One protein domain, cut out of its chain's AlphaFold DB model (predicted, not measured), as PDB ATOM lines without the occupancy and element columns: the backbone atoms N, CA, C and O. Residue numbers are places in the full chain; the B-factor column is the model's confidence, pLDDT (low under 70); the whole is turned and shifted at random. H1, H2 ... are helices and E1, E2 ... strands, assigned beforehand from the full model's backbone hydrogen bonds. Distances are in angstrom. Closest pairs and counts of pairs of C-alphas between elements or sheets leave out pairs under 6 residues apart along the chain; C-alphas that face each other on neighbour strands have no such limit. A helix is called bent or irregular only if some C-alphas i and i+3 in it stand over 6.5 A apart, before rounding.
ATOM      1  N   VAL A  30     502.297 538.143 563.161       94.94
ATOM      2  CA  VAL A  30     503.404 537.362 563.700       94.94
ATOM      3  C   VAL A  30     503.394 537.549 565.207       94.94
ATOM      4  O   VAL A  30     503.477 538.679 565.701       94.94
ATOM      5  N   TYR A  31     503.246 536.442 565.920       96.50
ATOM      6  CA  TYR A  31     503.235 536.382 567.370       96.50
ATOM      7  C   TYR A  31     504.573 535.837 567.849       96.50
ATOM      8  O   TYR A  31     504.942 534.720 567.489       96.50
ATOM      9  N   ASP A  32     505.277 536.606 568.672       97.75
ATOM     10  CA  ASP A  32     506.540 536.181 569.264       97.75
ATOM     11  C   ASP A  32     506.350 535.891 570.746       97.75
ATOM     12  O   ASP A  32     505.810 536.710 571.494       97.75
ATOM     13  N   PHE A  33     506.854 534.748 571.186       97.75
ATOM     14  CA  PHE A  33     506.737 534.255 572.543       97.75
ATOM     15  C   PHE A  33     508.103 533.921 573.132       97.75
ATOM     16  O   PHE A  33     509.019 533.470 572.442       97.75
ATOM     17  N   THR A  34     508.200 534.050 574.449       97.25
ATOM     18  CA  THR A  34     509.171 533.304 575.256       97.25
ATOM     19  C   THR A  34     508.456 532.138 575.907       97.25
ATOM     20  O   THR A  34     507.315 532.299 576.343       97.25
ATOM     21  N   TYR A  35     509.115 530.991 576.014       97.00
ATOM     22  CA  TYR A  35     508.498 529.815 576.607       97.00
ATOM     23  C   TYR A  35     509.427 529.070 577.551       97.00
ATOM     24  O   TYR A  35     510.655 529.139 577.451       97.00
ATOM     25  N   THR A  36     508.795 528.306 578.427       96.62
ATOM     26  CA  THR A  36     509.392 527.188 579.160       96.62
ATOM     27  C   THR A  36     508.664 525.904 578.782       96.62
ATOM     28  O   THR A  36     507.591 525.927 578.179       96.62
ATOM     29  N   GLY A  37     509.287 524.768 579.038       96.12
ATOM     30  CA  GLY A  37     508.727 523.480 578.678       96.12
ATOM     31  C   GLY A  37     509.621 522.357 579.146       96.12
ATOM     32  O   GLY A  37     510.531 522.566 579.954       96.12
ATOM     33  N   VAL A  38     509.390 521.170 578.599       95.94
ATOM     34  CA  VAL A  38     510.099 519.975 579.026       95.94
ATOM     35  C   VAL A  38     510.566 519.130 577.849       95.94
ATOM     36  O   VAL A  38     509.819 518.789 576.939       95.94
ATOM     37  N   ASN A  51     518.336 511.549 581.865       96.88
ATOM     38  CA  ASN A  51     519.405 512.529 581.785       96.88
ATOM     39  C   ASN A  51     520.159 512.626 583.120       96.88
ATOM     40  O   ASN A  51     519.734 513.312 584.052       96.88
ATOM     41  N   GLY A  52     521.326 511.982 583.182       97.12
ATOM     42  CA  GLY A  52     522.221 512.034 584.341       97.12
ATOM     43  C   GLY A  52     522.639 513.452 584.763       97.12
ATOM     44  O   GLY A  52     522.894 513.682 585.944       97.12
ATOM     45  N   ASP A  53     522.659 514.413 583.833       97.56
ATOM     46  CA  ASP A  53     523.031 515.808 584.109       97.56
ATOM     47  C   ASP A  53     521.883 516.629 584.722       97.56
ATOM     48  O   ASP A  53     522.120 517.695 585.289       97.56
ATOM     49  N   ALA A  54     520.646 516.123 584.654       96.50
ATOM     50  CA  ALA A  54     519.444 516.767 585.185       96.50
ATOM     51  C   ALA A  54     518.841 516.026 586.393       96.50
ATOM     52  O   ALA A  54     517.725 516.322 586.806       96.50
ATOM     53  N   MET A  55     519.576 515.096 587.017       95.94
ATOM     54  CA  MET A  55     519.089 514.292 588.157       95.94
ATOM     55  C   MET A  55     518.605 515.115 589.362       95.94
ATOM     56  O   MET A  55     517.880 514.594 590.206       95.94
ATOM     57  N   GLY A  56     519.033 516.376 589.474       94.94
ATOM     58  CA  GLY A  56     518.656 517.279 590.562       94.94
ATOM     59  C   GLY A  56     517.334 518.029 590.363       94.94
ATOM     60  O   GLY A  56     516.947 518.771 591.264       94.94
ATOM     61  N   ASN A  57     516.663 517.892 589.214       94.38
ATOM     62  CA  ASN A  57     515.385 518.562 588.970       94.38
ATOM     63  C   ASN A  57     514.194 517.818 589.602       94.38
ATOM     64  O   ASN A  57     514.336 516.737 590.177       94.38
ATOM     65  N   SER A  58     512.996 518.396 589.481       92.69
ATOM     66  CA  SER A  58     511.743 517.808 589.982       92.69
ATOM     67  C   SER A  58     511.392 516.459 589.345       92.69
ATOM     68  O   SER A  58     510.605 515.705 589.914       92.69
ATOM     69  N   TRP A  59     511.993 516.136 588.201       93.12
ATOM     70  CA  TRP A  59     511.754 514.914 587.434       93.12
ATOM     71  C   TRP A  59     512.767 513.801 587.723       93.12
ATOM     72  O   TRP A  59     512.661 512.707 587.159       93.12
ATOM     73  N   GLY A  60     513.774 514.071 588.564       94.62
ATOM     74  CA  GLY A  60     514.860 513.136 588.851       94.62
ATOM     75  C   GLY A  60     515.623 512.712 587.594       94.62
ATOM     76  O   GLY A  60     516.008 511.552 587.484       94.62
ATOM     77  N   GLY A  61     515.776 513.615 586.619       95.56
ATOM     78  CA  GLY A  61     516.469 513.357 585.354       95.56
ATOM     79  C   GLY A  61     515.659 512.617 584.283       95.56
ATOM     80  O   GLY A  61     516.110 512.563 583.144       95.56
ATOM     81  N   ASN A  62     514.460 512.095 584.570       96.19
ATOM     82  CA  ASN A  62     513.604 511.468 583.536       96.19
ATOM     83  C   ASN A  62     513.146 512.461 582.457       96.19
ATOM     84  O   ASN A  62     512.752 512.075 581.359       96.19
ATOM     85  N   ARG A  63     513.203 513.747 582.794       95.25
ATOM     86  CA  ARG A  63     512.910 514.877 581.928       95.25
ATOM     87  C   ARG A  63     513.888 516.000 582.209       95.25
ATOM     88  O   ARG A  63     514.484 516.039 583.286       95.25
ATOM     89  N   THR A  64     514.065 516.902 581.254       96.44
ATOM     90  CA  THR A  64     514.928 518.081 581.397       96.44
ATOM     91  C   THR A  64     514.111 519.334 581.133       96.44
ATOM     92  O   THR A  64     513.472 519.433 580.091       96.44
ATOM     93  N   ASP A  65     514.133 520.286 582.062       95.88
ATOM     94  CA  ASP A  65     513.444 521.561 581.876       95.88
ATOM     95  C   ASP A  65     514.152 522.358 580.773       95.88
ATOM     96  O   ASP A  65     515.383 522.459 580.751       95.88
ATOM     97  N   ILE A  66     513.375 522.913 579.848       96.44
ATOM     98  CA  ILE A  66     513.871 523.692 578.713       96.44
ATOM     99  C   ILE A  66     513.207 525.065 578.666       96.44
ATOM    100  O   ILE A  66     512.139 525.295 579.231       96.44
ATOM    101  N   ALA A  67     513.852 525.991 577.967       97.00
ATOM    102  CA  ALA A  67     513.323 527.320 577.697       97.00
ATOM    103  C   ALA A  67     513.753 527.781 576.308       97.00
ATOM    104  O   ALA A  67     514.747 527.283 575.774       97.00
ATOM    105  N   GLY A  68     513.037 528.744 575.743       97.00
ATOM    106  CA  GLY A  68     513.306 529.201 574.390       97.00
ATOM    107  C   GLY A  68     512.416 530.341 573.927       97.00
ATOM    108  O   GLY A  68     511.756 531.017 574.723       97.00
ATOM    109  N   THR A  69     512.413 530.551 572.615       97.50
ATOM    110  CA  THR A  69     511.542 531.515 571.933       97.50
ATOM    111  C   THR A  69     510.768 530.830 570.821       97.50
ATOM    112  O   THR A  69     511.298 529.921 570.192       97.50
ATOM    113  N   LEU A  70     509.557 531.297 570.542       97.88
ATOM    114  CA  LEU A  70     508.700 530.831 569.449       97.88
ATOM    115  C   LEU A  70     508.203 532.051 568.667       97.88
ATOM    116  O   LEU A  70     507.789 533.024 569.282       97.88
ATOM    117  N   SER A  71     508.217 531.993 567.344       97.69
ATOM    118  CA  SER A  71     507.570 532.960 566.456       97.69
ATOM    119  C   SER A  71     506.588 532.211 565.562       97.69
ATOM    120  O   SER A  71     506.935 531.157 565.029       97.69
ATOM    121  N   TYR A  72     505.363 532.712 565.423       97.19
ATOM    122  CA  TYR A  72     504.304 532.062 564.649       97.19
ATOM    123  C   TYR A  72     503.525 533.077 563.814       97.19
ATOM    124  O   TYR A  72     503.033 534.071 564.345       97.19
ATOM    125  N   ASP A  73     503.400 532.812 562.516       95.38
ATOM    126  CA  ASP A  73     502.613 533.586 561.557       95.38
ATOM    127  C   ASP A  73     501.252 532.902 561.357       95.38
ATOM    128  O   ASP A  73     501.148 531.823 560.768       95.38
ATOM    129  N   ASP A  74     500.191 533.539 561.851       93.69
ATOM    130  CA  ASP A  74     498.833 532.983 561.850       93.69
ATOM    131  C   ASP A  74     498.183 532.861 560.461       93.69
ATOM    132  O   ASP A  74     497.203 532.132 560.299       93.69
ATOM    133  N   MET A  75     498.720 533.538 559.445       90.12
ATOM    134  CA  MET A  75     498.191 533.502 558.083       90.12
ATOM    135  C   MET A  75     498.753 532.326 557.302       90.12
ATOM    136  O   MET A  75     498.037 531.675 556.541       90.12
ATOM    137  N   THR A  76     500.055 532.098 557.438       92.50
ATOM    138  CA  THR A  76     500.753 531.001 556.760       92.50
ATOM    139  C   THR A  76     500.696 529.704 557.564       92.50
ATOM    140  O   THR A  76     500.888 528.621 557.008       92.50
ATOM    141  N   GLY A  77     500.435 529.809 558.869       93.06
ATOM    142  CA  GLY A  77     500.554 528.712 559.817       93.06
ATOM    143  C   GLY A  77     501.997 528.254 560.022       93.06
ATOM    144  O   GLY A  77     502.214 527.155 560.527       93.06
ATOM    145  N   ALA A  78     502.982 529.040 559.582       95.44
ATOM    146  CA  ALA A  78     504.393 528.728 559.727       95.44
ATOM    147  C   ALA A  78     504.962 529.377 560.992       95.44
ATOM    148  O   ALA A  78     504.512 530.436 561.427       95.44
ATOM    149  N   GLY A  79     505.987 528.759 561.563       96.06
ATOM    150  CA  GLY A  79     506.687 529.307 562.714       96.06
ATOM    151  C   GLY A  79     508.131 528.849 562.805       96.06
ATOM    152  O   GLY A  79     508.567 527.929 562.111       96.06
ATOM    153  N   GLU A  80     508.870 529.490 563.694       97.31
ATOM    154  CA  GLU A  80     510.232 529.126 564.058       97.31
ATOM    155  C   GLU A  80     510.363 529.138 565.576       97.31
ATOM    156  O   GLU A  80     509.747 529.959 566.255       97.31
ATOM    157  N   TYR A  81     511.181 528.251 566.127       97.38
ATOM    158  CA  TYR A  81     511.473 528.265 567.551       97.38
ATOM    159  C   TYR A  81     512.913 527.879 567.852       97.38
ATOM    160  O   TYR A  81     513.620 527.275 567.043       97.38
ATOM    161  N   THR A  82     513.350 528.260 569.047       97.25
ATOM    162  CA  THR A  82     514.677 527.967 569.582       97.25
ATOM    163  C   THR A  82     514.546 527.250 570.913       97.25
ATOM    164  O   THR A  82     513.601 527.503 571.653       97.25
ATOM    165  N   VAL A  83     515.510 526.392 571.241       97.62
ATOM    166  CA  VAL A  83     515.647 525.783 572.569       97.62
ATOM    167  C   VAL A  83     517.020 526.163 573.103       97.62
ATOM    168  O   VAL A  83     518.035 525.918 572.446       97.62
ATOM    169  N   ASN A  84     517.069 526.751 574.296       97.94
ATOM    170  CA  ASN A  84     518.326 527.062 574.963       97.94
ATOM    171  C   ASN A  84     519.145 525.776 575.164       97.94
ATOM    172  O   ASN A  84     518.587 524.774 575.617       97.94
ATOM    173  N   PRO A  85     520.459 525.780 574.874       98.00
ATOM    174  CA  PRO A  85     521.281 524.593 575.053       98.00
ATOM    175  C   PRO A  85     521.293 524.098 576.501       98.00
ATOM    176  O   PRO A  85     521.361 524.895 577.438       98.00
ATOM    177  N   PHE A  86     521.325 522.781 576.679       98.00
ATOM    178  CA  PHE A  86     521.404 522.131 577.988       98.00
ATOM    179  C   PHE A  86     522.363 520.936 577.956       98.00
ATOM    180  O   PHE A  86     522.774 520.473 576.890       98.00
ATOM    181  N   LEU A  87     522.775 520.459 579.132       98.00
ATOM    182  CA  LEU A  87     523.623 519.272 579.251       98.00
ATOM    183  C   LEU A  87     522.771 518.002 579.238       98.00
ATOM    184  O   LEU A  87     521.723 517.938 579.885       98.00
ATOM    185  N   PHE A  88     523.237 517.004 578.499       96.50
ATOM    186  CA  PHE A  88     522.554 515.747 578.284       96.50
ATOM    187  C   PHE A  88     523.535 514.576 578.144       96.50
ATOM    188  O   PHE A  88     524.502 514.637 577.376       96.50
ATOM    189  N   ALA A  89     523.206 513.466 578.807       93.56
ATOM    190  CA  ALA A  89     523.903 512.183 578.705       93.56
ATOM    191  C   ALA A  89     525.404 512.230 579.069       93.56
ATOM    192  O   ALA A  89     526.255 511.730 578.332       93.56
ATOM    193  N   GLY A  90     525.729 512.781 580.241       92.94
ATOM    194  CA  GLY A  90     527.075 512.737 580.820       92.94
ATOM    195  C   GLY A  90     527.941 513.931 580.428       92.94
ATOM    196  O   GLY A  90     529.131 513.774 580.152       92.94
ATOM    197  N   GLY A  91     527.341 515.120 580.379       93.81
ATOM    198  CA  GLY A  91     527.998 516.389 580.082       93.81
ATOM    199  C   GLY A  91     528.041 516.752 578.598       93.81
ATOM    200  O   GLY A  91     528.647 517.761 578.241       93.81
ATOM    201  N   GLY A  92     527.408 515.967 577.720       96.12
ATOM    202  CA  GLY A  92     527.269 516.322 576.309       96.12
ATOM    203  C   GLY A  92     526.310 517.498 576.142       96.12
ATOM    204  O   GLY A  92     525.184 517.450 576.620       96.12
ATOM    205  N   GLN A  93     526.720 518.568 575.466       97.38
ATOM    206  CA  GLN A  93     525.808 519.685 575.209       97.38
ATOM    207  C   GLN A  93     524.827 519.316 574.092       97.38
ATOM    208  O   GLN A  93     525.259 518.998 572.983       97.38
ATOM    209  N   MET A  94     523.526 519.383 574.382       97.50
ATOM    210  CA  MET A  94     522.450 519.354 573.395       97.50
ATOM    211  C   MET A  94     522.087 520.794 573.027       97.50
ATOM    212  O   MET A  94     521.724 521.588 573.896       97.50
ATOM    213  N   ALA A  95     522.225 521.142 571.750       97.50
ATOM    214  CA  ALA A  95     521.960 522.480 571.234       97.50
ATOM    215  C   ALA A  95     521.091 522.390 569.978       97.50
ATOM    216  O   ALA A  95     521.532 521.854 568.965       97.50
ATOM    217  N   PHE A  96     519.871 522.917 570.041       96.25
ATOM    218  CA  PHE A  96     518.996 523.025 568.877       96.25
ATOM    219  C   PHE A  96     519.437 524.233 568.048       96.25
ATOM    220  O   PHE A  96     519.439 525.363 568.531       96.25
ATOM    221  N   GLU A  97     519.869 523.981 566.819       95.44
ATOM    222  CA  GLU A  97     520.416 524.995 565.915       95.44
ATOM    223  C   GLU A  97     519.302 525.749 565.189       95.44
ATOM    224  O   GLU A  97     519.420 526.947 564.941       95.44
ATOM    225  N   SER A  98     518.216 525.046 564.857       94.31
ATOM    226  CA  SER A  98     516.992 525.633 564.315       94.31
ATOM    227  C   SER A  98     515.801 524.706 564.553       94.31
ATOM    228  O   SER A  98     515.938 523.483 564.480       94.31
ATOM    229  N   GLY A  99     514.636 525.291 564.821       95.75
ATOM    230  CA  GLY A  99     513.347 524.609 564.828       95.75
ATOM    231  C   GLY A  99     512.394 525.351 563.900       95.75
ATOM    232  O   GLY A  99     512.215 526.557 564.040       95.75
ATOM    233  N   THR A 100     511.799 524.646 562.943       96.69
ATOM    234  CA  THR A 100     510.745 525.187 562.067       96.69
ATOM    235  C   THR A 100     509.440 524.473 562.360       96.69
ATOM    236  O   THR A 100     509.462 523.299 562.721       96.69
ATOM    237  N   MET A 101     508.320 525.171 562.221       96.00
ATOM    238  CA  MET A 101     506.976 524.673 562.486       96.00
ATOM    239  C   MET A 101     506.054 524.984 561.315       96.00
ATOM    240  O   MET A 101     506.178 526.028 560.676       96.00
ATOM    241  N   GLN A 102     505.102 524.095 561.062       95.50
ATOM    242  CA  GLN A 102     504.050 524.282 560.074       95.50
ATOM    243  C   GLN A 102     502.755 523.663 560.595       95.50
ATOM    244  O   GLN A 102     502.726 522.481 560.928       95.50
ATOM    245  N   ALA A 103     501.672 524.433 560.631       95.00
ATOM    246  CA  ALA A 103     500.333 523.909 560.860       95.00
ATOM    247  C   ALA A 103     499.952 522.961 559.712       95.00
ATOM    248  O   ALA A 103     500.069 523.325 558.536       95.00
ATOM    249  N   ILE A 104     499.505 521.751 560.056       92.81
ATOM    250  CA  ILE A 104     499.182 520.666 559.111       92.81
ATOM    251  C   ILE A 104     497.724 520.185 559.214       92.81
ATOM    252  O   ILE A 104     497.354 519.188 558.590       92.81
ATOM    253  N   GLY A 105     496.887 520.891 559.978       92.56
ATOM    254  CA  GLY A 105     495.467 520.577 560.118       92.56
ATOM    255  C   GLY A 105     495.221 519.368 561.022       92.56
ATOM    256  O   GLY A 105     495.775 519.291 562.110       92.56
ATOM    257  N   ASP A 106     494.386 518.423 560.597       90.06
ATOM    258  CA  ASP A 106     494.084 517.190 561.346       90.06
ATOM    259  C   ASP A 106     495.020 516.011 561.014       90.06
ATOM    260  O   ASP A 106     494.800 514.892 561.477       90.06
ATOM    261  N   GLY A 107     496.040 516.226 560.173       85.94
ATOM    262  CA  GLY A 107     496.920 515.157 559.685       85.94
ATOM    263  C   GLY A 107     496.313 514.290 558.570       85.94
ATOM    264  O   GLY A 107     496.945 513.338 558.108       85.94
ATOM    265  N   PHE A 108     495.114 514.628 558.090       84.56
ATOM    266  CA  PHE A 108     494.426 513.975 556.971       84.56
ATOM    267  C   PHE A 108     494.008 514.967 555.874       84.56
ATOM    268  O   PHE A 108     493.307 514.600 554.929       84.56
ATOM    269  N   GLY A 109     494.486 516.212 555.966       81.88
ATOM    270  CA  GLY A 109     494.235 517.276 554.994       81.88
ATOM    271  C   GLY A 109     492.985 518.111 555.277       81.88
ATOM    272  O   GLY A 109     492.622 518.931 554.432       81.88
ATOM    273  N   ASN A 110     492.334 517.938 556.432       88.81
ATOM    274  CA  ASN A 110     491.262 518.824 556.885       88.81
ATOM    275  C   ASN A 110     491.804 519.859 557.886       88.81
ATOM    276  O   ASN A 110     492.909 519.690 558.405       88.81
ATOM    277  N   PRO A 111     491.046 520.931 558.185       90.50
ATOM    278  CA  PRO A 111     491.369 521.818 559.297       90.50
ATOM    279  C   PRO A 111     491.474 521.045 560.616       90.50
ATOM    280  O   PRO A 111     490.691 520.128 560.859       90.50
ATOM    281  N   GLY A 112     492.412 521.445 561.463       94.19
ATOM    282  CA  GLY A 112     492.666 520.834 562.762       94.19
ATOM    283  C   GLY A 112     493.841 521.512 563.454       94.19
ATOM    284  O   GLY A 112     494.386 522.489 562.935       94.19
ATOM    285  N   ASP A 113     494.217 520.966 564.603       96.50
ATOM    286  CA  ASP A 113     495.098 521.638 565.556       96.50
ATOM    287  C   ASP A 113     496.529 521.081 565.576       96.50
ATOM    288  O   ASP A 113     497.306 521.381 566.481       96.50
ATOM    289  N   LEU A 114     496.912 520.276 564.579       95.75
ATOM    290  CA  LEU A 114     498.253 519.711 564.519       95.75
ATOM    291  C   LEU A 114     499.256 520.686 563.901       95.75
ATOM    292  O   LEU A 114     499.029 521.286 562.843       95.75
ATOM    293  N   ILE A 115     500.423 520.758 564.531       95.56
ATOM    294  CA  ILE A 115     501.626 521.399 564.005       95.56
ATOM    295  C   ILE A 115     502.664 520.315 563.794       95.56
ATOM    296  O   ILE A 115     502.884 519.481 564.666       95.56
ATOM    297  N   SER A 116     503.357 520.359 562.668       94.44
ATOM    298  CA  SER A 116     504.593 519.617 562.540       94.44
ATOM    299  C   SER A 116     505.802 520.508 562.723       94.44
ATOM    300  O   SER A 116     505.863 521.601 562.161       94.44
ATOM    301  N   ALA A 117     506.780 520.011 563.468       94.94
ATOM    302  CA  ALA A 117     508.042 520.669 563.693       94.94
ATOM    303  C   ALA A 117     509.219 519.848 563.190       94.94
ATOM    304  O   ALA A 117     509.326 518.661 563.486       94.94
ATOM    305  N   HIS A 118     510.141 520.517 562.507       94.62
ATOM    306  CA  HIS A 118     511.414 519.955 562.089       94.62
ATOM    307  C   HIS A 118     512.553 520.655 562.822       94.62
ATOM    308  O   HIS A 118     512.701 521.878 562.731       94.62
ATOM    309  N   ASN A 119     513.354 519.875 563.542       94.94
ATOM    310  CA  ASN A 119     514.428 520.356 564.396       94.94
ATOM    311  C   ASN A 119     515.775 519.899 563.870       94.94
ATOM    312  O   ASN A 119     515.967 518.704 563.657       94.94
ATOM    313  N   TRP A 120     516.721 520.827 563.776       95.44
ATOM    314  CA  TRP A 120     518.140 520.527 563.640       95.44
ATOM    315  C   TRP A 120     518.830 520.765 564.968       95.44
ATOM    316  O   TRP A 120     518.629 521.801 565.604       95.44
ATOM    317  N   TYR A 121     519.663 519.824 565.383       96.62
ATOM    318  CA  TYR A 121     520.402 519.950 566.622       96.62
ATOM    319  C   TYR A 121     521.805 519.356 566.511       96.62
ATOM    320  O   TYR A 121     522.124 518.532 565.650       96.62
ATOM    321  N   ASN A 122     522.653 519.805 567.422       97.00
ATOM    322  CA  ASN A 122     523.990 519.304 567.653       97.00
ATOM    323  C   ASN A 122     524.022 518.646 569.030       97.00
ATOM    324  O   ASN A 122     523.532 519.210 570.014       97.00
ATOM    325  N   TRP A 123     524.623 517.463 569.104       96.94
ATOM    326  CA  TRP A 123     524.975 516.860 570.381       96.94
ATOM    327  C   TRP A 123     526.469 516.574 570.446       96.94
ATOM    328  O   TRP A 123     526.993 515.736 569.706       96.94
ATOM    329  N   ASN A 124     527.157 517.266 571.355       96.25
ATOM    330  CA  ASN A 124     528.578 517.066 571.640       96.25
ATOM    331  C   ASN A 124     529.484 517.090 570.382       96.25
ATOM    332  O   ASN A 124     530.394 516.274 570.233       96.25
ATOM    333  N   GLY A 125     529.204 518.002 569.445       95.69
ATOM    334  CA  GLY A 125     529.953 518.159 568.194       95.69
ATOM    335  C   GLY A 125     529.479 517.277 567.033       95.69
ATOM    336  O   GLY A 125     530.079 517.326 565.960       95.69
ATOM    337  N   ASN A 126     528.416 516.486 567.212       95.31
ATOM    338  CA  ASN A 126     527.745 515.777 566.125       95.31
ATOM    339  C   ASN A 126     526.692 516.701 565.504       95.31
ATOM    340  O   ASN A 126     525.565 516.777 565.990       95.31
ATOM    341  N   TYR A 127     527.092 517.420 564.458       95.06
ATOM    342  CA  TYR A 127     526.260 518.388 563.740       95.06
ATOM    343  C   TYR A 127     525.299 517.721 562.751       95.06
ATOM    344  O   TYR A 127     525.574 516.631 562.243       95.06
ATOM    345  N   GLY A 128     524.211 518.421 562.419       92.12
ATOM    346  CA  GLY A 128     523.262 517.987 561.390       92.12
ATOM    347  C   GLY A 128     522.380 516.813 561.814       92.12
ATOM    348  O   GLY A 128     521.867 516.094 560.956       92.12
ATOM    349  N   LEU A 129     522.208 516.592 563.120       94.44
ATOM    350  CA  LEU A 129     521.185 515.675 563.609       94.44
ATOM    351  C   LEU A 129     519.825 516.348 563.433       94.44
ATOM    352  O   LEU A 129     519.704 517.558 563.628       94.44
ATOM    353  N   SER A 130     518.812 515.575 563.056       93.56
ATOM    354  CA  SER A 130     517.454 516.090 562.927       93.56
ATOM    355  C   SER A 130     516.427 515.177 563.565       93.56
ATOM    356  O   SER A 130     516.633 513.965 563.684       93.56
ATOM    357  N   ILE A 131     515.329 515.790 563.995       92.62
ATOM    358  CA  ILE A 131     514.149 515.093 564.484       92.62
ATOM    359  C   ILE A 131     512.892 515.874 564.124       92.62
ATOM    360  O   ILE A 131     512.870 517.107 564.144       92.62
ATOM    361  N   ASP A 132     511.850 515.130 563.794       93.19
ATOM    362  CA  ASP A 132     510.532 515.650 563.482       93.19
ATOM    363  C   ASP A 132     509.572 515.331 564.635       93.19
ATOM    364  O   ASP A 132     509.554 514.213 565.157       93.19
ATOM    365  N   ILE A 133     508.769 516.309 565.040       94.38
ATOM    366  CA  ILE A 133     507.811 516.171 566.140       94.38
ATOM    367  C   ILE A 133     506.460 516.686 565.664       94.38
ATOM    368  O   ILE A 133     506.365 517.797 565.148       94.38
ATOM    369  N   ILE A 134     505.419 515.879 565.843       95.31
ATOM    370  CA  ILE A 134     504.043 516.314 565.623       95.31
ATOM    371  C   ILE A 134     503.470 516.758 566.958       95.31
ATOM    372  O   ILE A 134     503.399 515.970 567.903       95.31
ATOM    373  N   TYR A 135     503.042 518.009 567.008       96.75
ATOM    374  CA  TYR A 135     502.380 518.607 568.150       96.75
ATOM    375  C   TYR A 135     500.878 518.692 567.938       96.75
ATOM    376  O   TYR A 135     500.416 518.944 566.828       96.75
ATOM    377  N   ASP A 136     500.140 518.562 569.032       96.75
ATOM    378  CA  ASP A 136     498.787 519.067 569.167       96.75
ATOM    379  C   ASP A 136     498.869 520.453 569.811       96.75
ATOM    380  O   ASP A 136     499.351 520.609 570.935       96.75
ATOM    381  N   ALA A 137     498.456 521.469 569.061       97.19
ATOM    382  CA  ALA A 137     498.519 522.869 569.442       97.19
ATOM    383  C   ALA A 137     497.130 523.440 569.775       97.19
ATOM    384  O   ALA A 137     496.932 524.652 569.682       97.19
ATOM    385  N   THR A 138     496.168 522.594 570.174       96.69
ATOM    386  CA  THR A 138     494.792 523.011 570.506       96.69
ATOM    387  C   THR A 138     494.780 524.177 571.494       96.69
ATOM    388  O   THR A 138     494.103 525.183 571.276       96.69
ATOM    389  N   GLY A 139     495.574 524.080 572.566       95.69
ATOM    390  CA  GLY A 139     495.655 525.129 573.580       95.69
ATOM    391  C   GLY A 139     496.181 526.450 573.021       95.69
ATOM    392  O   GLY A 139     495.602 527.513 573.251       95.69
ATOM    393  N   PHE A 140     497.251 526.374 572.231       96.88
ATOM    394  CA  PHE A 140     497.852 527.519 571.558       96.88
ATOM    395  C   PHE A 140     496.895 528.199 570.569       96.88
ATOM    396  O   PHE A 140     496.678 529.410 570.655       96.88
ATOM    397  N   PHE A 141     496.267 527.442 569.667       97.06
ATOM    398  CA  PHE A 141     495.350 527.995 568.667       97.06
ATOM    399  C   PHE A 141     494.081 528.576 569.284       97.06
ATOM    400  O   PHE A 141     493.643 529.652 568.869       97.06
ATOM    401  N   ASN A 142     493.531 527.941 570.322       95.88
ATOM    402  CA  ASN A 142     492.401 528.506 571.049       95.88
ATOM    403  C   ASN A 142     492.770 529.830 571.720       95.88
ATOM    404  O   ASN A 142     491.978 530.770 571.680       95.88
ATOM    405  N   ALA A 143     493.975 529.949 572.279       94.94
ATOM    406  CA  ALA A 143     494.420 531.205 572.869       94.94
ATOM    407  C   ALA A 143     494.511 532.322 571.817       94.94
ATOM    408  O   ALA A 143     493.944 533.398 572.020       94.94
ATOM    409  N   LEU A 144     495.116 532.056 570.653       94.62
ATOM    410  CA  LEU A 144     495.134 533.012 569.539       94.62
ATOM    411  C   LEU A 144     493.713 533.420 569.115       94.62
ATOM    412  O   LEU A 144     493.439 534.608 568.945       94.62
ATOM    413  N   ALA A 145     492.787 532.459 569.019       92.31
ATOM    414  CA  ALA A 145     491.388 532.710 568.675       92.31
ATOM    415  C   ALA A 145     490.635 533.539 569.735       92.31
ATOM    416  O   ALA A 145     489.738 534.309 569.386       92.31
ATOM    417  N   PHE A 146     491.013 533.433 571.014       91.62
ATOM    418  CA  PHE A 146     490.507 534.303 572.081       91.62
ATOM    419  C   PHE A 146     491.038 535.740 571.999       91.62
ATOM    420  O   PHE A 146     490.499 536.621 572.669       91.62
ATOM    421  N   GLY A 147     492.035 536.002 571.150       90.06
ATOM    422  CA  GLY A 147     492.581 537.334 570.926       90.06
ATOM    423  C   GLY A 147     493.593 537.741 571.988       90.06
ATOM    424  O   GLY A 147     493.473 538.831 572.547       90.06
ATOM    425  N   MET A 148     494.575 536.870 572.256       90.88
ATOM    426  CA  MET A 148     495.702 537.183 573.141       90.88
ATOM    427  C   MET A 148     496.312 538.556 572.846       90.88
ATOM    428  O   MET A 148     496.476 538.972 571.695       90.88
ATOM    429  N   THR A 149     496.715 539.227 573.914       92.50
ATOM    430  CA  THR A 149     497.388 540.520 573.902       92.50
ATOM    431  C   THR A 149     498.793 540.404 574.483       92.50
ATOM    432  O   THR A 149     499.103 539.482 575.235       92.50
ATOM    433  N   VAL A 150     499.681 541.328 574.103       93.94
ATOM    434  CA  VAL A 150     501.067 541.333 574.591       93.94
ATOM    435  C   VAL A 150     501.094 541.325 576.118       93.94
ATOM    436  O   VAL A 150     500.502 542.194 576.758       93.94
ATOM    437  N   GLY A 151     501.829 540.363 576.669       91.50
ATOM    438  CA  GLY A 151     501.911 540.078 578.091       91.50
ATOM    439  C   GLY A 151     501.132 538.841 578.525       91.50
ATOM    440  O   GLY A 151     501.449 538.263 579.562       91.50
ATOM    441  N   ASP A 152     500.118 538.423 577.773       94.06
ATOM    442  CA  ASP A 152     499.322 537.267 578.168       94.06
ATOM    443  C   ASP A 152     500.185 536.003 578.260       94.06
ATOM    444  O   ASP A 152     501.155 535.806 577.519       94.06
ATOM    445  N   VAL A 153     499.810 535.135 579.198       94.50
ATOM    446  CA  VAL A 153     500.507 533.887 579.495       94.50
ATOM    447  C   VAL A 153     499.561 532.721 579.282       94.50
ATOM    448  O   VAL A 153     498.485 532.678 579.875       94.50
ATOM    449  N   ILE A 154     499.995 531.730 578.507       94.31
ATOM    450  CA  ILE A 154     499.356 530.417 578.496       94.31
ATOM    451  C   ILE A 154     500.098 529.492 579.452       94.31
ATOM    452  O   ILE A 154     501.251 529.157 579.200       94.31
ATOM    453  N   SER A 155     499.453 529.073 580.537       91.94
ATOM    454  CA  SER A 155     500.022 528.144 581.517       91.94
ATOM    455  C   SER A 155     499.167 526.886 581.588       91.94
ATOM    456  O   SER A 155     498.040 526.915 582.092       91.94
ATOM    457  N   GLY A 156     499.688 525.791 581.039       90.56
ATOM    458  CA  GLY A 156     498.931 524.565 580.818       90.56
ATOM    459  C   GLY A 156     497.633 524.812 580.047       90.56
ATOM    460  O   GLY A 156     497.671 525.278 578.914       90.56
ATOM    461  N   ASP A 157     496.483 524.548 580.672       92.94
ATOM    462  CA  ASP A 157     495.160 524.746 580.058       92.94
ATOM    463  C   ASP A 157     494.574 526.167 580.209       92.94
ATOM    464  O   ASP A 157     493.418 526.424 579.877       92.94
ATOM    465  N   GLN A 158     495.329 527.111 580.764       92.81
ATOM    466  CA  GLN A 158     494.793 528.413 581.156       92.81
ATOM    467  C   GLN A 158     495.424 529.551 580.369       92.81
ATOM    468  O   GLN A 158     496.646 529.662 580.309       92.81
ATOM    469  N   LEU A 159     494.581 530.447 579.853       92.69
ATOM    470  CA  LEU A 159     494.998 531.774 579.415       92.69
ATOM    471  C   LEU A 159     494.858 532.756 580.577       92.69
ATOM    472  O   LEU A 159     493.764 532.927 581.122       92.69
ATOM    473  N   LEU A 160     495.960 533.399 580.941       91.44
ATOM    474  CA  LEU A 160     496.066 534.318 582.067       91.44
ATOM    475  C   LEU A 160     496.465 535.709 581.563       91.44
ATOM    476  O   LEU A 160     497.402 535.835 580.773       91.44
ATOM    477  N   ASP A 161     495.780 536.745 582.051       89.25
ATOM    478  CA  ASP A 161     496.160 538.142 581.797       89.25
ATOM    479  C   ASP A 161     497.435 538.505 582.572       89.25
ATOM    480  O   ASP A 161     497.537 538.230 583.775       89.25
ATOM    481  N   LEU A 162     498.373 539.185 581.899       78.62
ATOM    482  CA  LEU A 162     499.687 539.556 582.448       78.62
ATOM    483  C   LEU A 162     499.602 540.258 583.803       78.62
ATOM    484  O   LEU A 162     500.403 540.023 584.708       78.62
ATOM    485  N   ASN A 163     498.687 541.220 583.902       79.31
ATOM    486  CA  ASN A 163     498.731 542.225 584.957       79.31
ATOM    487  C   ASN A 163     498.028 541.749 586.220       79.31
ATOM    488  O   ASN A 163     498.354 542.181 587.327       79.31
ATOM    489  N   SER A 164     497.030 540.892 586.045       84.38
ATOM    490  CA  SER A 164     496.146 540.467 587.119       84.38
ATOM    491  C   SER A 164     496.323 539.000 587.498       84.38
ATOM    492  O   SER A 164     495.850 538.607 588.565       84.38
ATOM    493  N   ASN A 165     497.000 538.200 586.661       83.12
ATOM    494  CA  ASN A 165     497.040 536.740 586.774       83.12
ATOM    495  C   ASN A 165     495.623 536.141 586.898       83.12
ATOM    496  O   ASN A 165     495.403 535.128 587.567       83.12
ATOM    497  N   VAL A 166     494.635 536.827 586.313       89.62
ATOM    498  CA  VAL A 166     493.239 536.401 586.292       89.62
ATOM    499  C   VAL A 166     493.042 535.511 585.081       89.62
ATOM    500  O   VAL A 166     493.476 535.828 583.974       89.62
ATOM    501  N   LEU A 167     492.353 534.399 585.316       91.50
ATOM    502  CA  LEU A 167     491.923 533.490 584.269       91.50
ATOM    503  C   LEU A 167     491.024 534.225 583.272       91.50
ATOM    504  O   LEU A 167     489.923 534.653 583.620       91.50
ATOM    505  N   VAL A 168     491.494 534.326 582.033       90.25
ATOM    506  CA  VAL A 168     490.724 534.835 580.898       90.25
ATOM    507  C   VAL A 168     489.839 533.720 580.350       90.25
ATOM    508  O   VAL A 168     488.638 533.916 580.171       90.25
ATOM    509  N   SER A 169     490.420 532.540 580.111       92.62
ATOM    510  CA  SER A 169     489.710 531.379 579.564       92.62
ATOM    511  C   SER A 169     490.453 530.062 579.829       92.62
ATOM    512  O   SER A 169     491.656 530.064 580.088       92.62
ATOM    513  N   SER A 170     489.729 528.943 579.732       93.38
ATOM    514  CA  SER A 170     490.307 527.598 579.570       93.38
ATOM    515  C   SER A 170     490.442 527.294 578.078       93.38
ATOM    516  O   SER A 170     489.608 527.724 577.273       93.38
ATOM    517  N   LEU A 171     491.517 526.606 577.707       92.31
ATOM    518  CA  LEU A 171     491.960 526.487 576.321       92.31
ATOM    519  C   LEU A 171     491.707 525.109 575.706       92.31
ATOM    520  O   LEU A 171     491.901 524.950 574.506       92.31
ATOM    521  N   GLY A 172     491.273 524.117 576.482       93.56
ATOM    522  CA  GLY A 172     491.143 522.736 576.014       93.56
ATOM    523  C   GLY A 172     492.480 522.091 575.628       93.56
ATOM    524  O   GLY A 172     492.502 521.227 574.757       93.56
ATOM    525  N   SER A 173     493.581 522.520 576.244       93.81
ATOM    526  CA  SER A 173     494.922 521.967 576.042       93.81
ATOM    527  C   SER A 173     494.952 520.475 576.366       93.81
ATOM    528  O   SER A 173     494.293 520.016 577.304       93.81
ATOM    529  N   LEU A 174     495.732 519.714 575.600       94.75
ATOM    530  CA  LEU A 174     495.835 518.268 575.762       94.75
ATOM    531  C   LEU A 174     497.058 517.872 576.586       94.75
ATOM    532  O   LEU A 174     497.988 518.653 576.783       94.75
ATOM    533  N   LEU A 175     497.032 516.637 577.087       95.06
ATOM    534  CA  LEU A 175     498.187 516.022 577.731       95.06
ATOM    535  C   LEU A 175     499.195 515.590 576.656       95.06
ATOM    536  O   LEU A 175     498.782 514.951 575.682       95.06
ATOM    537  N   PRO A 176     500.497 515.844 576.847       95.00
ATOM    538  CA  PRO A 176     501.544 515.223 576.053       95.00
ATOM    539  C   PRO A 176     501.442 513.705 575.992       95.00
ATOM    540  O   PRO A 176     501.118 513.041 576.975       95.00
ATOM    541  N   ALA A 177     501.847 513.124 574.868       94.38
ATOM    542  CA  ALA A 177     501.996 511.678 574.736       94.38
ATOM    543  C   ALA A 177     502.960 511.088 575.785       94.38
ATOM    544  O   ALA A 177     502.797 509.946 576.215       94.38
ATOM    545  N   SER A 178     503.940 511.880 576.232       91.94
ATOM    546  CA  SER A 178     504.908 511.494 577.259       91.94
ATOM    547  C   SER A 178     504.298 511.354 578.669       91.94
ATOM    548  O   SER A 178     504.946 510.769 579.538       91.94
ATOM    549  N   ASP A 179     503.059 511.806 578.910       91.88
ATOM    550  CA  ASP A 179     502.363 511.658 580.203       91.88
ATOM    551  C   ASP A 179     501.850 510.250 580.470       91.88
ATOM    552  O   ASP A 179     501.671 509.857 581.625       91.88
ATOM    553  N   ALA A 180     501.626 509.471 579.413       86.62
ATOM    554  CA  ALA A 180     501.232 508.075 579.544       86.62
ATOM    555  C   ALA A 180     502.402 507.172 579.983       86.62
ATOM    556  O   ALA A 180     502.183 506.006 580.324       86.62
ATOM    557  N   VAL A 181     503.637 507.688 579.977       86.31
ATOM    558  CA  VAL A 181     504.846 506.930 580.302       86.31
ATOM    559  C   VAL A 181     505.046 506.834 581.816       86.31
ATOM    560  O   VAL A 181     504.918 507.808 582.560       86.31
ATOM    561  N   LEU A 182     505.408 505.639 582.283       85.00
ATOM    562  CA  LEU A 182     505.699 505.372 583.689       85.00
ATOM    563  C   LEU A 182     507.212 505.325 583.936       85.00
ATOM    564  O   LEU A 182     507.950 504.652 583.221       85.00
ATOM    565  N   ALA A 183     507.677 505.978 585.002       82.56
ATOM    566  CA  ALA A 183     509.022 505.780 585.535       82.56
ATOM    567  C   ALA A 183     508.967 504.686 586.611       82.56
ATOM    568  O   ALA A 183     508.763 504.948 587.802       82.56
ATOM    569  N   GLY A 184     509.075 503.425 586.188       84.12
ATOM    570  CA  GLY A 184     508.801 502.283 587.063       84.12
ATOM    571  C   GLY A 184     507.313 502.236 587.452       84.12
ATOM    572  O   GLY A 184     506.472 502.209 586.560       84.12
ATOM    573  N   PRO A 185     506.942 502.211 588.748       81.81
ATOM    574  CA  PRO A 185     505.537 502.235 589.164       81.81
ATOM    575  C   PRO A 185     504.933 503.649 589.224       81.81
ATOM    576  O   PRO A 185     503.746 503.783 589.521       81.81
ATOM    577  N   THR A 186     505.734 504.698 589.018       84.44
ATOM    578  CA  THR A 186     505.330 506.081 589.281       84.44
ATOM    579  C   THR A 186     504.994 506.797 587.971       84.44
ATOM    580  O   THR A 186     505.877 506.923 587.119       84.44
ATOM    581  N   PRO A 187     503.758 507.295 587.790       85.31
ATOM    582  CA  PRO A 187     503.460 508.203 586.694       85.31
ATOM    583  C   PRO A 187     504.167 509.535 586.946       85.31
ATOM    584  O   PRO A 187     504.163 510.051 588.065       85.31
ATOM    585  N   LEU A 188     504.753 510.097 585.897       89.88
ATOM    586  CA  LEU A 188     505.301 511.446 585.917       89.88
ATOM    587  C   LEU A 188     504.435 512.288 584.979       89.88
ATOM    588  O   LEU A 188     504.797 512.433 583.828       89.88
ATOM    589  N   PRO A 189     503.264 512.796 585.374       92.00
ATOM    590  CA  PRO A 189     502.499 513.664 584.486       92.00
ATOM    591  C   PRO A 189     503.121 515.067 584.442       92.00
ATOM    592  O   PRO A 189     503.476 515.622 585.482       92.00
ATOM    593  N   ILE A 190     503.255 515.607 583.239       92.81
ATOM    594  CA  ILE A 190     503.463 517.021 582.907       92.81
ATOM    595  C   ILE A 190     502.152 517.765 583.197       92.81
ATOM    596  O   ILE A 190     502.111 518.748 583.932       92.81
ATOM    597  N   GLY A 191     501.035 517.206 582.724       93.31
ATOM    598  CA  GLY A 191     499.743 517.874 582.692       93.31
ATOM    599  C   GLY A 191     499.471 518.510 581.325       93.31
ATOM    600  O   GLY A 191     500.248 518.333 580.388       93.31
ATOM    601  N   PRO A 192     498.334 519.213 581.173       94.56
ATOM    602  CA  PRO A 192     497.977 519.831 579.904       94.56
ATOM    603  C   PRO A 192     499.025 520.851 579.473       94.56
ATOM    604  O   PRO A 192     499.458 521.644 580.307       94.56
ATOM    605  N   THR A 193     499.378 520.876 578.189       95.06
ATOM    606  CA  THR A 193     500.302 521.867 577.624       95.06
ATOM    607  C   THR A 193     499.719 522.513 576.365       95.06
ATOM    608  O   THR A 193     499.019 521.853 575.595       95.06
ATOM    609  N   PRO A 194     499.972 523.815 576.128       95.69
ATOM    610  CA  PRO A 194     499.427 524.510 574.964       95.69
ATOM    611  C   PRO A 194     499.916 523.961 573.623       95.69
ATOM    612  O   PRO A 194     499.189 524.069 572.635       95.69
ATOM    613  N   ILE A 195     501.128 523.400 573.589       96.81
ATOM    614  CA  ILE A 195     501.691 522.703 572.432       96.81
ATOM    615  C   ILE A 195     502.292 521.385 572.945       96.81
ATOM    616  O   ILE A 195     503.390 521.358 573.509       96.81
ATOM    617  N   ALA A 196     501.537 520.302 572.781       96.38
ATOM    618  CA  ALA A 196     501.813 518.986 573.350       96.38
ATOM    619  C   ALA A 196     502.370 518.033 572.288       96.38
ATOM    620  O   ALA A 196     501.772 517.888 571.222       96.38
ATOM    621  N   ALA A 197     503.487 517.349 572.547       95.81
ATOM    622  CA  ALA A 197     503.982 516.323 571.633       95.81
ATOM    623  C   ALA A 197     502.997 515.147 571.572       95.81
ATOM    624  O   ALA A 197     502.479 514.687 572.590       95.81
ATOM    625  N   THR A 198     502.734 514.650 570.367       96.00
ATOM    626  CA  THR A 198     501.767 513.569 570.115       96.00
ATOM    627  C   THR A 198     502.468 512.230 569.884       96.00
ATOM    628  O   THR A 198     503.693 512.160 569.815       96.00
ATOM    629  N   THR A 199     501.690 511.156 569.725       94.88
ATOM    630  CA  THR A 199     502.200 509.846 569.280       94.88
ATOM    631  C   THR A 199     502.255 509.699 567.755       94.88
ATOM    632  O   THR A 199     502.455 508.599 567.234       94.88
ATOM    633  N   TRP A 200     502.020 510.779 567.003       93.12
ATOM    634  CA  TRP A 200     502.127 510.750 565.550       93.12
ATOM    635  C   TRP A 200     503.589 510.780 565.115       93.12
ATOM    636  O   TRP A 200     504.357 511.659 565.504       93.12
ATOM    637  N   ASN A 201     503.939 509.848 564.232       87.25
ATOM    638  CA  ASN A 201     505.240 509.764 563.592       87.25
ATOM    639  C   ASN A 201     505.184 510.283 562.157       87.25
ATOM    640  O   ASN A 201     504.190 510.102 561.442       87.25
ATOM    641  N   VAL A 202     506.313 510.827 561.703       84.38
ATOM    642  CA  VAL A 202     506.568 511.079 560.282       84.38
ATOM    643  C   VAL A 202     507.334 509.911 559.653       84.38
ATOM    644  O   VAL A 202     508.171 509.270 560.285       84.38
ATOM    645  N   SER A 203     507.060 509.623 558.380       70.56
ATOM    646  CA  SER A 203     507.670 508.490 557.660       70.56
ATOM    647  C   SER A 203     509.049 508.789 557.043       70.56
ATOM    648  O   SER A 203     509.643 507.927 556.392       70.56
ATOM    649  N   GLY A 204     509.575 510.000 557.236       69.62
ATOM    650  CA  GLY A 204     510.833 510.476 556.662       69.62
ATOM    651  C   GLY A 204     511.271 511.796 557.293       69.62
ATOM    652  O   GLY A 204     510.647 512.255 558.240       69.62
ATOM    653  N   THR A 205     512.337 512.403 556.770       66.25
ATOM    654  CA  THR A 205     512.854 513.673 557.291       66.25
ATOM    655  C   THR A 205     512.198 514.878 556.614       66.25
ATOM    656  O   THR A 205     512.167 514.979 555.383       66.25
ATOM    657  N   GLY A 206     511.736 515.831 557.424       67.31
ATOM    658  CA  GLY A 206     511.331 517.164 556.980       67.31
ATOM    659  C   GLY A 206     509.842 517.358 556.677       67.31
ATOM    660  O   GLY A 206     509.048 516.422 556.576       67.31
ATOM    661  N   ILE A 207     509.470 518.633 556.496       65.62
ATOM    662  CA  ILE A 207     508.067 519.086 556.490       65.62
ATOM    663  C   ILE A 207     507.226 518.541 555.326       65.62
ATOM    664  O   ILE A 207     506.036 518.279 555.460       65.62
ATOM    665  N   ALA A 208     507.848 518.276 554.179       60.03
ATOM    666  CA  ALA A 208     507.131 517.825 552.988       60.03
ATOM    667  C   ALA A 208     506.768 516.323 552.982       60.03
ATOM    668  O   ALA A 208     505.996 515.897 552.124       60.03
ATOM    669  N   ALA A 209     507.305 515.511 553.901       58.94
ATOM    670  CA  ALA A 209     507.156 514.047 553.900       58.94
ATOM    671  C   ALA A 209     506.063 513.521 554.861       58.94
ATOM    672  O   ALA A 209     506.081 512.356 555.259       58.94
ATOM    673  N   GLN A 210     505.133 514.387 555.273       63.91
ATOM    674  CA  GLN A 210     504.407 514.215 556.536       63.91
ATOM    675  C   GLN A 210     503.075 513.479 556.459       63.91
ATOM    676  O   GLN A 210     502.573 513.085 557.500       63.91
ATOM    677  N   LEU A 211     502.493 513.263 555.277       72.50
ATOM    678  CA  LEU A 211     501.130 512.734 555.183       72.50
ATOM    679  C   LEU A 211     501.046 511.450 554.336       72.50
ATOM    680  O   LEU A 211     501.644 511.400 553.257       72.50
ATOM    681  N   PRO A 212     500.261 510.439 554.766       76.06
ATOM    682  CA  PRO A 212     499.507 510.384 556.026       76.06
ATOM    683  C   PRO A 212     500.418 510.160 557.245       76.06
ATOM    684  O   PRO A 212     501.424 509.454 557.149       76.06
ATOM    685  N   LEU A 213     500.032 510.726 558.390       85.38
ATOM    686  CA  LEU A 213     500.687 510.444 559.667       85.38
ATOM    687  C   LEU A 213     500.405 509.003 560.109       85.38
ATOM    688  O   LEU A 213     499.333 508.450 559.841       85.38
ATOM    689  N   ILE A 214     501.359 508.400 560.818       85.25
ATOM    690  CA  ILE A 214     501.201 507.068 561.413       85.25
ATOM    691  C   ILE A 214     501.398 507.205 562.917       85.25
ATOM    692  O   ILE A 214     502.473 507.588 563.366       85.25
ATOM    693  N   ALA A 215     500.363 506.908 563.696       86.19
ATOM    694  CA  ALA A 215     500.468 506.914 565.148       86.19
ATOM    695  C   ALA A 215     501.078 505.603 565.641       86.19
ATOM    696  O   ALA A 215     500.760 504.528 565.123       86.19
ATOM    697  N   ASP A 216     501.891 505.693 566.687       85.06
ATOM    698  CA  ASP A 216     502.177 504.568 567.569       85.06
ATOM    699  C   ASP A 216     501.722 504.895 569.008       85.06
ATOM    700  O   ASP A 216     500.769 505.654 569.213       85.06
ATOM    701  N   THR A 217     502.328 504.252 570.004       87.12
ATOM    702  CA  THR A 217     502.034 504.463 571.428       87.12
ATOM    703  C   THR A 217     503.111 505.270 572.158       87.12
ATOM    704  O   THR A 217     503.058 505.361 573.381       87.12
ATOM    705  N   ILE A 218     504.113 505.797 571.452       88.88
ATOM    706  CA  ILE A 218     505.278 506.491 572.003       88.88
ATOM    707  C   ILE A 218     505.229 507.941 571.526       88.88
ATOM    708  O   ILE A 218     504.940 508.226 570.373       88.88
ATOM    709  N   GLY A 219     505.479 508.893 572.422       87.50
ATOM    710  CA  GLY A 219     505.534 510.295 572.016       87.50
ATOM    711  C   GLY A 219     506.714 510.564 571.080       87.50
ATOM    712  O   GLY A 219     507.841 510.183 571.414       87.50
ATOM    713  N   GLY A 220     506.456 511.285 569.987       85.81
ATOM    714  CA  GLY A 220     507.467 511.845 569.091       85.81
ATOM    715  C   GLY A 220     508.055 510.843 568.100       85.81
ATOM    716  O   GLY A 220     508.049 509.632 568.325       85.81
ATOM    717  N   SER A 221     508.624 511.358 567.004       89.81
ATOM    718  CA  SER A 221     509.203 510.489 565.977       89.81
ATOM    719  C   SER A 221     510.521 509.879 566.433       89.81
ATOM    720  O   SER A 221     511.398 510.563 566.965       89.81
ATOM    721  N   THR A 222     510.695 508.588 566.164       91.12
ATOM    722  CA  THR A 222     511.961 507.910 566.428       91.12
ATOM    723  C   THR A 222     513.075 508.456 565.537       91.12
ATOM    724  O   THR A 222     512.953 508.525 564.312       91.12
ATOM    725  N   GLN A 223     514.218 508.776 566.136       91.19
ATOM    726  CA  GLN A 223     515.397 509.179 565.392       91.19
ATOM    727  C   GLN A 223     515.957 508.009 564.577       91.19
ATOM    728  O   GLN A 223     516.348 506.973 565.112       91.19
ATOM    729  N   LEU A 224     516.051 508.193 563.259       89.12
ATOM    730  CA  LEU A 224     516.473 507.128 562.343       89.12
ATOM    731  C   LEU A 224     517.990 506.890 562.329       89.12
ATOM    732  O   LEU A 224     518.445 505.805 561.973       89.12
ATOM    733  N   SER A 225     518.793 507.902 562.673       89.88
ATOM    734  CA  SER A 225     520.258 507.828 562.597       89.88
ATOM    735  C   SER A 225     520.944 508.776 563.579       89.88
ATOM    736  O   SER A 225     520.345 509.758 564.011       89.88
ATOM    737  N   GLY A 226     522.210 508.509 563.905       92.06
ATOM    738  CA  GLY A 226     523.001 509.309 564.844       92.06
ATOM    739  C   GLY A 226     523.181 508.629 566.207       92.06
ATOM    740  O   GLY A 226     522.887 507.440 566.343       92.06
ATOM    741  N   PRO A 227     523.685 509.355 567.220       94.12
ATOM    742  CA  PRO A 227     524.006 508.790 568.535       94.12
ATOM    743  C   PRO A 227     522.776 508.314 569.323       94.12
ATOM    744  O   PRO A 227     522.917 507.484 570.215       94.12
ATOM    745  N   PHE A 228     521.582 508.795 568.971       94.94
ATOM    746  CA  PHE A 228     520.311 508.437 569.608       94.94
ATOM    747  C   PHE A 228     519.386 507.654 568.664       94.94
ATOM    748  O   PHE A 228     518.167 507.720 568.786       94.94
ATOM    749  N   ALA A 229     519.949 506.926 567.692       94.75
ATOM    750  CA  ALA A 229     519.155 506.120 566.768       94.75
ATOM    751  C   ALA A 229     518.249 505.128 567.522       94.75
ATOM    752  O   ALA A 229     518.714 504.382 568.385       94.75
ATOM    753  N   GLY A 230     516.961 505.114 567.181       93.44
ATOM    754  CA  GLY A 230     515.945 504.301 567.850       93.44
ATOM    755  C   GLY A 230     515.280 504.969 569.059       93.44
ATOM    756  O   GLY A 230     514.310 504.421 569.569       93.44
ATOM    757  N   LEU A 231     515.751 506.131 569.513       95.38
ATOM    758  CA  LEU A 231     515.115 506.881 570.600       95.38
ATOM    759  C   LEU A 231     514.143 507.917 570.027       95.38
ATOM    760  O   LEU A 231     514.396 508.477 568.959       95.38
ATOM    761  N   SER A 232     513.061 508.196 570.748       95.00
ATOM    762  CA  SER A 232     512.154 509.306 570.438       95.00
ATOM    763  C   SER A 232     512.466 510.500 571.337       95.00
ATOM    764  O   SER A 232     512.799 510.338 572.514       95.00
ATOM    765  N   ILE A 233     512.368 511.708 570.785       95.12
ATOM    766  CA  ILE A 233     512.529 512.966 571.522       95.12
ATOM    767  C   ILE A 233     511.203 513.717 571.474       95.12
ATOM    768  O   ILE A 233     510.631 513.901 570.404       95.12
ATOM    769  N   ASN A 234     510.769 514.194 572.636       95.12
ATOM    770  CA  ASN A 234     509.621 515.072 572.801       95.12
ATOM    771  C   ASN A 234     510.066 516.408 573.385       95.12
ATOM    772  O   ASN A 234     510.926 516.452 574.270       95.12
ATOM    773  N   LEU A 235     509.454 517.481 572.892       95.69
ATOM    774  CA  LEU A 235     509.609 518.837 573.404       95.69
ATOM    775  C   LEU A 235     508.215 519.379 573.711       95.69
ATOM    776  O   LEU A 235     507.536 519.898 572.836       95.69
ATOM    777  N   ASP A 236     507.779 519.243 574.950       95.69
ATOM    778  CA  ASP A 236     506.467 519.714 575.371       95.69
ATOM    779  C   ASP A 236     506.577 521.190 575.774       95.69
ATOM    780  O   ASP A 236     507.310 521.530 576.705       95.69
ATOM    781  N   ILE A 237     505.907 522.091 575.050       94.75
ATOM    782  CA  ILE A 237     506.025 523.543 575.261       94.75
ATOM    783  C   ILE A 237     504.857 524.028 576.122       94.75
ATOM    784  O   ILE A 237     503.688 523.821 575.791       94.75
ATOM    785  N   GLY A 238     505.180 524.731 577.208       83.94
ATOM    786  CA  GLY A 238     504.204 525.312 578.128       83.94
ATOM    787  C   GLY A 238     503.914 524.488 579.392       83.94
ATOM    788  O   GLY A 238     502.926 524.777 580.068       83.94
ATOM    789  N   ASP A 239     504.743 523.487 579.719       67.88
ATOM    790  CA  ASP A 239     504.660 522.730 580.982       67.88
ATOM    791  C   ASP A 239     505.193 523.524 582.179       67.88
ATOM    792  O   ASP A 239     506.295 524.069 582.110       67.88
ATOM    793  N   LEU A 240     504.407 523.581 583.268       58.00
ATOM    794  CA  LEU A 240     504.675 524.301 584.528       58.00
ATOM    795  C   LEU A 240     505.234 525.725 584.337       58.00
ATOM    796  O   LEU A 240     505.840 526.317 585.233       58.00
ATOM    797  N   GLY A 241     505.004 526.282 583.153       59.25
ATOM    798  CA  GLY A 241     505.969 527.153 582.527       59.25
ATOM    799  C   GLY A 241     505.423 527.691 581.217       59.25
ATOM    800  O   GLY A 241     505.840 527.287 580.140       59.25
ATOM    801  N   SER A 242     504.494 528.623 581.364       86.06
ATOM    802  CA  SER A 242     504.134 529.721 580.466       86.06
ATOM    803  C   SER A 242     504.674 529.714 579.024       86.06
ATOM    804  O   SER A 242     505.879 529.853 578.806       86.06
ATOM    805  N   LEU A 243     503.765 529.773 578.051       94.75
ATOM    806  CA  LEU A 243     504.006 530.437 576.771       94.75
ATOM    807  C   LEU A 243     503.601 531.914 576.924       94.75
ATOM    808  O   LEU A 243     502.419 532.221 577.065       94.75
ATOM    809  N   HIS A 244     504.574 532.822 576.969       95.56
ATOM    810  CA  HIS A 244     504.359 534.246 577.249       95.56
ATOM    811  C   HIS A 244     504.467 535.073 575.970       95.56
ATOM    812  O   HIS A 244     505.518 535.067 575.328       95.56
ATOM    813  N   LEU A 245     503.395 535.785 575.613       96.06
ATOM    814  CA  LEU A 245     503.328 536.598 574.401       96.06
ATOM    815  C   LEU A 245     504.124 537.896 574.578       96.06
ATOM    816  O   LEU A 245     503.745 538.780 575.340       96.06
ATOM    817  N   VAL A 246     505.227 538.025 573.847       96.88
ATOM    818  CA  VAL A 246     506.173 539.144 573.951       96.88
ATOM    819  C   VAL A 246     505.854 540.251 572.958       96.88
ATOM    820  O   VAL A 246     505.902 541.430 573.312       96.88
ATOM    821  N   SER A 247     505.530 539.898 571.717       96.25
ATOM    822  CA  SER A 247     505.180 540.877 570.694       96.25
ATOM    823  C   SER A 247     504.173 540.343 569.697       96.25
ATOM    824  O   SER A 247     504.061 539.148 569.447       96.25
ATOM    825  N   VAL A 248     503.434 541.291 569.129       94.94
ATOM    826  CA  VAL A 248     502.473 541.075 568.059       94.94
ATOM    827  C   VAL A 248     502.854 542.044 566.951       94.94
ATOM    828  O   VAL A 248     502.718 543.260 567.110       94.94
ATOM    829  N   THR A 249     503.371 541.517 565.847       94.38
ATOM    830  CA  THR A 249     503.797 542.312 564.696       94.38
ATOM    831  C   THR A 249     502.800 542.106 563.562       94.38
ATOM    832  O   THR A 249     502.761 541.021 562.978       94.38
ATOM    833  N   PRO A 250     501.995 543.124 563.202       88.31
ATOM    834  CA  PRO A 250     501.178 543.055 562.000       88.31
ATOM    835  C   PRO A 250     502.097 542.884 560.791       88.31
ATOM    836  O   PRO A 250     503.031 543.667 560.593       88.31
ATOM    837  N   SER A 251     501.837 541.880 559.968       73.94
ATOM    838  CA  SER A 251     502.548 541.688 558.719       73.94
ATOM    839  C   SER A 251     502.285 542.860 557.792       73.94
ATOM    840  O   SER A 251     501.230 543.509 557.806       73.94
TER     841      SER A 251
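Overview. This is residues 30 to 38 and 51 to 251 of the 280 residues of an uncharacterized protein of Flavobacteriales bacterium (UniProt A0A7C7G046). One large, strongly twisted sheet rolls up into an irregular, nearly closed barrel: E1, E2, E3, E5, E6 and E7 make its wall, and E11 runs from the end of E1 toward E7. At one end of the barrel sits helix H1, with E8, E9 and E10 curling round it as a small extension of the same sheet, while residues 181 to 231 form a long looping stretch tied to E7 by a short pairing. The printed part has 210 residues, with twelve named strands and two named helices; along the chain H1 follows E7, H2 follows E10, and E12 comes last; the sheet is branched, and its neighbour pairs, among them E1 and E2, are antiparallel. The class is mostly strand, though under half of the residues, 100 of 210, are in named elements. The whole is compact and rounded, with a radius of gyration of the C-alphas of 16.4 A and spans of 42 by 39 by 33 A.

Along the chain. E5, residues 92 to 105, is the longest strand, 35.9 A, and bends by 56 degrees at residue 98. E6, residues 114 to 123, spans 27.5 A, and E7, residues 126 to 136, spans 29.3 A. E3 is residues 78 to 83, 17.3 A, and runs on into E4, residues 86 to 88, across a break of 2 residues, at 72 degrees. E2, residues 64 to 73, spans 28.0 A. E1, residues 30 to 38, spans 24.1 A, begins at C-alpha 30 at (503.404, 537.362, 563.700) and bends by 56 degrees at residue 34. E11 is residues 232 to 237, 16.2 A, and E12 is residues 243 to 250, 19.6 A, with a bend of 59 degrees at residue 246 and its last C-alpha at (501.178, 543.055, 562.000). The short strands are E8, residues 153 to 155, E9, residues 158 to 160, and E10, residues 167 to 170. H1, residues 138 to 146, spans 12.2 A from C-alpha 138 at (494.792, 523.011, 570.506). H2 is residues 177 to 180, neither bent nor irregular, but only just: C-alphas 177 and 180 are 6.1 A apart.

Arrangement. E4 E5 E6 E7 form a meander, each strand the antiparallel neighbour of the one before; E8 E9 E10 form another. E5 has E3 and E4 on one side and E6 on the other; N 100 and O 118 of E5 and E6 are 2.9 A apart, within hydrogen-bond range, as are N 79 and O 101 of E3 and E5, 2.9 A. E6 and E7 are a hairpin, with N 117 and O 133 at 2.8 A. E1 has E2 on one side, with N 33 and O 70 at 2.7 A, and on the other side E12 beside residues 30 to 35, with N 32 and O 247 at 2.9 A, and E11 beside residues 37 to 38, with N 38 and O 236 at 2.8 A. The closest C-alphas of the edge strands E7 and E11 are those of Ile 133 and Asn 234, 7.0 A apart. E8 is a neighbour of E12, with N 154 and O 243 at 2.9 A. H1 is on the sheet, which curls round it; its closest C-alpha pair with E9 is Ala 143 and Leu 159, 6.6 A. H2 only grazes the sheet, with residues 177 to 178. Every O i to N i+4 pair of H1 is within hydrogen-bond range; H2 is too short for such a pair.

Size, cuts and confidence. The C-alphas of Pro 185 and Ser 251 are farthest apart, 49.9 A. Residues 39 to 50 are not printed, and C-alphas 38 and 51 are 12.2 A apart across the cut. The link from H2 to E11, 51 residues, is long; within it residues 196 to 197 pair antiparallel with residues 135 to 136 of E7. The mean pLDDT of the printed part is 91.5; residues 204 to 210 and 239 to 241 are under 70.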